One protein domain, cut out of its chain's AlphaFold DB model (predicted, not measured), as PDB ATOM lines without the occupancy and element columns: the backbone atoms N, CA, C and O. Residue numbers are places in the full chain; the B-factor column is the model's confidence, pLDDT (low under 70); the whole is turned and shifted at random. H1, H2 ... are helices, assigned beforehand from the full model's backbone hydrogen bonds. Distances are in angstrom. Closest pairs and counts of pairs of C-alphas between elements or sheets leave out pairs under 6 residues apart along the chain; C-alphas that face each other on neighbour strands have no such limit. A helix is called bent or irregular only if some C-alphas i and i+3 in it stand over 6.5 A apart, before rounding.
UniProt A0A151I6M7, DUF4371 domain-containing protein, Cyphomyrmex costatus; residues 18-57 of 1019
ATOM      1  N   VAL A  18     205.052 245.654 217.197       77.31
ATOM      2  CA  VAL A  18     203.593 245.844 217.246       77.31
ATOM      3  C   VAL A  18     202.906 244.652 217.914       77.31
ATOM      4  O   VAL A  18     202.023 244.867 218.740       77.31
ATOM      5  N   GLU A  19     203.347 243.423 217.645       72.44
ATOM      6  CA  GLU A  19     202.828 242.211 218.294       72.44
ATOM      7  C   GLU A  19     203.063 242.228 219.812       72.44
ATOM      8  O   GLU A  19     202.144 241.955 220.584       72.44
ATOM      9  N   ILE A  20     204.250 242.654 220.263       68.56
ATOM     10  CA  ILE A  20     204.549 242.815 221.696       68.56
ATOM     11  C   ILE A  20     203.642 243.880 222.330       68.56
ATOM     12  O   ILE A  20     203.103 243.663 223.415       68.56
ATOM     13  N   LYS A  21     203.433 245.023 221.660       69.31
ATOM     14  CA  LYS A  21     202.515 246.072 222.145       69.31
ATOM     15  C   LYS A  21     201.071 245.580 222.222       69.31
ATOM     16  O   LYS A  21     200.364 245.915 223.169       69.31
ATOM     17  N   PHE A  22     200.640 244.789 221.246       73.88
ATOM     18  CA  PHE A  22     199.315 244.186 221.240       73.88
ATOM     19  C   PHE A  22     199.149 243.196 222.400       73.88
ATOM     20  O   PHE A  22     198.185 243.301 223.154       73.88
ATOM     21  N   ALA A  23     200.124 242.311 222.628       61.66
ATOM     22  CA  ALA A  23     200.116 241.391 223.766       61.66
ATOM     23  C   ALA A  23     200.110 242.130 225.119       61.66
ATOM     24  O   ALA A  23     199.359 241.759 226.023       61.66
ATOM     25  N   ALA A  24     200.884 243.213 225.241       60.41
ATOM     26  CA  ALA A  24     200.880 244.068 226.425       60.41
ATOM     27  C   ALA A  24     199.501 244.704 226.670       60.41
ATOM     28  O   ALA A  24     199.043 244.711 227.808       60.41
ATOM     29  N   LEU A  25     198.802 245.158 225.622       63.81
ATOM     30  CA  LEU A  25     197.437 245.688 225.732       63.81
ATOM     31  C   LEU A  25     196.448 244.628 226.245       63.81
ATOM     32  O   LEU A  25     195.633 244.929 227.117       63.81
ATOM     33  N   ILE A  26     196.520 243.400 225.716       64.50
ATOM     34  CA  ILE A  26     195.683 242.279 226.174       64.50
ATOM     35  C   ILE A  26     195.911 242.025 227.672       64.50
ATOM     36  O   ILE A  26     194.943 241.942 228.428       64.50
ATOM     37  N   ALA A  27     197.175 241.976 228.108       54.91
ATOM     38  CA  ALA A  27     197.537 241.762 229.508       54.91
ATOM     39  C   ALA A  27     197.108 242.928 230.419       54.91
ATOM     40  O   ALA A  27     196.457 242.707 231.438       54.91
ATOM     41  N   GLU A  28     197.414 244.171 230.040       56.25
ATOM     42  CA  GLU A  28     197.116 245.379 230.823       56.25
ATOM     43  C   GLU A  28     195.608 245.568 231.036       56.25
ATOM     44  O   GLU A  28     195.168 246.001 232.100       56.25
ATOM     45  N   LYS A  29     194.795 245.240 230.025       67.50
ATOM     46  CA  LYS A  29     193.331 245.359 230.096       67.50
ATOM     47  C   LYS A  29     192.637 244.090 230.584       67.50
ATOM     48  O   LYS A  29     191.408 244.069 230.621       67.50
ATOM     49  N   ASN A  30     193.401 243.069 230.986       59.03
ATOM     50  CA  ASN A  30     192.894 241.776 231.445       59.03
ATOM     51  C   ASN A  30     191.876 241.163 230.462       59.03
ATOM     52  O   ASN A  30     190.807 240.685 230.849       59.03
ATOM     53  N   LEU A  31     192.183 241.250 229.165       63.72
ATOM     54  CA  LEU A  31     191.367 240.673 228.102       63.72
ATOM     55  C   LEU A  31     191.704 239.186 227.952       63.72
ATOM     56  O   LEU A  31     192.851 238.774 228.110       63.72
ATOM     57  N   ALA A  32     190.703 238.366 227.631       71.88
ATOM     58  CA  ALA A  32     190.918 236.935 227.450       71.88
ATOM     59  C   ALA A  32     191.791 236.673 226.211       71.88
ATOM     60  O   ALA A  32     191.495 237.187 225.130       71.88
ATOM     61  N   PHE A  33     192.829 235.841 226.343       70.75
ATOM     62  CA  PHE A  33     193.764 235.545 225.247       70.75
ATOM     63  C   PHE A  33     193.072 234.989 223.994       70.75
ATOM     64  O   PHE A  33     193.483 235.299 222.881       70.75
ATOM     65  N   GLU A  34     191.974 234.249 224.162       78.38
ATOM     66  CA  GLU A  34     191.148 233.740 223.057       78.38
ATOM     67  C   GLU A  34     190.582 234.849 222.151       78.38
ATOM     68  O   GLU A  34     190.352 234.625 220.967       78.38
ATOM     69  N   THR A  35     190.398 236.067 222.674       77.19
ATOM     70  CA  THR A  35     189.863 237.208 221.909       77.19
ATOM     71  C   THR A  35     190.929 237.960 221.115       77.19
ATOM     72  O   THR A  35     190.588 238.768 220.250       77.19
ATOM     73  N   ALA A  36     192.215 237.693 221.371       79.25
ATOM     74  CA  ALA A  36     193.328 238.422 220.770       79.25
ATOM     75  C   ALA A  36     193.297 238.340 219.236       79.25
ATOM     76  O   ALA A  36     193.419 239.361 218.561       79.25
ATOM     77  N   GLN A  37     193.037 237.154 218.680       87.44
ATOM     78  CA  GLN A  37     192.959 236.971 217.230       87.44
ATOM     79  C   GLN A  37     191.816 237.782 216.605       87.44
ATOM     80  O   GLN A  37     192.015 238.449 215.595       87.44
ATOM     81  N   SER A  38     190.628 237.768 217.213       82.88
ATOM     82  CA  SER A  38     189.463 238.495 216.693       82.88
ATOM     83  C   SER A  38     189.660 240.011 216.730       82.88
ATOM     84  O   SER A  38     189.271 240.708 215.796       82.88
ATOM     85  N   ILE A  39     190.281 240.526 217.796       84.75
ATOM     86  CA  ILE A  39     190.601 241.953 217.917       84.75
ATOM     87  C   ILE A  39     191.658 242.349 216.877       84.75
ATOM     88  O   ILE A  39     191.538 243.411 216.268       84.75
ATOM     89  N   LEU A  40     192.669 241.503 216.647       87.56
ATOM     90  CA  LEU A  40     193.676 241.745 215.616       87.56
ATOM     91  C   LEU A  40     193.039 241.820 214.226       87.56
ATOM     92  O   LEU A  40     193.282 242.793 213.518       87.56
ATOM     93  N   SER A  41     192.187 240.857 213.866       87.94
ATOM     94  CA  SER A  41     191.468 240.871 212.586       87.94
ATOM     95  C   SER A  41     190.624 242.138 212.413       87.94
ATOM     96  O   SER A  41     190.709 242.785 211.379       87.94
ATOM     97  N   PHE A  42     189.921 242.586 213.458       85.56
ATOM     98  CA  PHE A  42     189.183 243.854 213.419       85.56
ATOM     99  C   PHE A  42     190.080 245.070 213.119       85.56
ATOM    100  O   PHE A  42     189.700 245.948 212.345       85.56
ATOM    101  N   PHE A  43     191.277 245.143 213.710       85.38
ATOM    102  CA  PHE A  43     192.220 246.226 213.411       85.38
ATOM    103  C   PHE A  43     192.880 246.095 212.036       85.38
ATOM    104  O   PHE A  43     193.231 247.120 211.457       85.38
ATOM    105  N   GLN A  44     193.050 244.877 211.516       87.12
ATOM    106  CA  GLN A  44     193.526 244.645 210.149       87.12
ATOM    107  C   GLN A  44     192.511 245.176 209.133       87.12
ATOM    108  O   GLN A  44     192.901 245.946 208.259       87.12
ATOM    109  N   ASP A  45     191.223 244.879 209.332       84.00
ATOM    110  CA  ASP A  45     190.129 245.383 208.493       84.00
ATOM    111  C   ASP A  45     190.038 246.919 208.551       84.00
ATOM    112  O   ASP A  45     189.982 247.598 207.529       84.00
ATOM    113  N   LEU A  46     190.092 247.514 209.753       79.38
ATOM    114  CA  LEU A  46     190.126 248.979 209.901       79.38
ATOM    115  C   LEU A  46     191.397 249.614 209.319       79.38
ATOM    116  O   LEU A  46     191.401 250.798 208.976       79.38
ATOM    117  N   GLY A  47     192.483 248.846 209.254       79.94
ATOM    118  CA  GLY A  47     193.767 249.255 208.706       79.94
ATOM    119  C   GLY A  47     193.769 249.408 207.184       79.94
ATOM    120  O   GLY A  47     194.703 250.025 206.670       79.94
ATOM    121  N   GLU A  48     192.740 248.918 206.476       87.00
ATOM    122  CA  GLU A  48     192.571 249.119 205.028       87.00
ATOM    123  C   GLU A  48     192.404 250.603 204.659       87.00
ATOM    124  O   GLU A  48     192.882 251.034 203.607       87.00
ATOM    125  N   ASP A  49     191.812 251.411 205.551       85.88
ATOM    126  CA  ASP A  49     191.793 252.876 205.451       85.88
ATOM    127  C   ASP A  49     192.485 253.527 206.668       85.88
ATOM    128  O   ASP A  49     191.848 253.913 207.661       85.88
ATOM    129  N   PRO A  50     193.813 253.739 206.591       82.88
ATOM    130  CA  PRO A  50     194.579 254.336 207.678       82.88
ATOM    131  C   PRO A  50     194.128 255.754 208.052       82.88
ATOM    132  O   PRO A  50     194.404 256.205 209.166       82.88
ATOM    133  N   LYS A  51     193.469 256.494 207.144       86.88
ATOM    134  CA  LYS A  51     193.004 257.865 207.417       86.88
ATOM    135  C   LYS A  51     191.778 257.847 208.326       86.88
ATOM    136  O   LYS A  51     191.683 258.667 209.246       86.88
ATOM    137  N   VAL A  52     190.873 256.891 208.122       81.62
ATOM    138  CA  VAL A  52     189.718 256.679 209.005       81.62
ATOM    139  C   VAL A  52     190.189 256.273 210.398       81.62
ATOM    140  O   VAL A  52     189.794 256.902 211.380       81.62
ATOM    141  N   LEU A  53     191.108 255.306 210.497       80.31
ATOM    142  CA  LEU A  53     191.629 254.861 211.793       80.31
ATOM    143  C   LEU A  53     192.333 255.995 212.563       80.31
ATOM    144  O   LEU A  53     192.107 256.152 213.761       80.31
ATOM    145  N   LYS A  54     193.129 256.832 211.879       84.88
ATOM    146  CA  LYS A  54     193.824 257.982 212.492       84.88
ATOM    147  C   LYS A  54     192.887 259.100 212.960       84.88
ATOM    148  O   LYS A  54     193.209 259.794 213.919       84.88
ATOM    149  N   SER A  55     191.758 259.305 212.283       86.44
ATOM    150  CA  SER A  55     190.793 260.367 212.620       86.44
ATOM    151  C   SER A  55     189.747 259.935 213.655       86.44
ATOM    152  O   SER A  55     189.038 260.770 214.229       86.44
ATOM    153  N   MET A  56     189.642 258.633 213.929       83.75
ATOM    154  CA  MET A  56     188.675 258.088 214.869       83.75
ATOM    155  C   MET A  56     188.983 258.514 216.311       83.75
ATOM    156  O   MET A  56     190.078 258.340 216.834       83.75
ATOM    157  N   THR A  57     187.961 259.015 217.007       86.00
ATOM    158  CA  THR A  57     188.014 259.303 218.446       86.00
ATOM    159  C   THR A  57     187.026 258.421 219.193       86.00
ATOM    160  O   THR A  57     185.864 258.310 218.791       86.00
TER     161      THR A  57
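Overview. This is residues 18 to 57 of the 1019 residues of the protein "DUF4371 domain-containing protein" of Cyphomyrmex costatus (UniProt A0A151I6M7). A long helix, H2, makes the bar of an open, bracket-like shape: H1 meets its first end in a slanting corner, and the short H3 turns off near its other end, on much the same side of the bar. H1 and H3 have no contact with each other, and residues 44 to 52, from the end of H2 into H3, stick out free. The printed part has 40 residues with three named helices, H1, H2 and H3 in chain order, and no named strand; the class is all helix. The whole is only just loose, close to compact, with a radius of gyration of the C-alphas of 11.2 A, and it is elongated, spanning 28 by 17 by 16 A.

Arrangement. H1, residues 18 to 28, and H2, residues 33 to 46, only just touch, with 3 pairs of C-alphas within 8 A. The closest C-alphas are those of Ile 26 and Ala 36, 7.0 A apart, and H2 touches H1 with residues 33 to 36 alone. Their lines stand at a steep tilt of 50 degrees, and they run opposite ways. H3, residues 50 to 55, is close to H2 but not clearly touching: the closest C-alphas, of Leu 46 and Leu 53, are 6.4 A apart. Their lines are about perpendicular, at 83 degrees. H1 and H3 are apart. Every O i to N i+4 pair is within hydrogen-bond range in H1 and H3, and 8 of 10 are in H2.

Along the chain. H1 begins with C-alpha 18 at (203.593, 245.844, 217.246) and is 15.1 A long from first to last C-alpha. H2 begins with C-alpha 33 at (193.764, 235.545, 225.247) and is 20.7 A long; it is only just irregular, with C-alphas 34 and 37 6.9 A apart. H3 is 8.7 A long and ends with C-alpha 55 at (190.793, 260.367, 212.620).

Size, cuts and confidence. The two C-alphas farthest apart, those of Ala 32 and Lys 51, are 29.0 A apart. The printed part has no cut, and the links H1 to H2 and H2 to H3 are tight, with 4 and 3 residues. The mean pLDDT of the printed part is 76.7, and residues 20 to 21 and 23 to 31 are under 70.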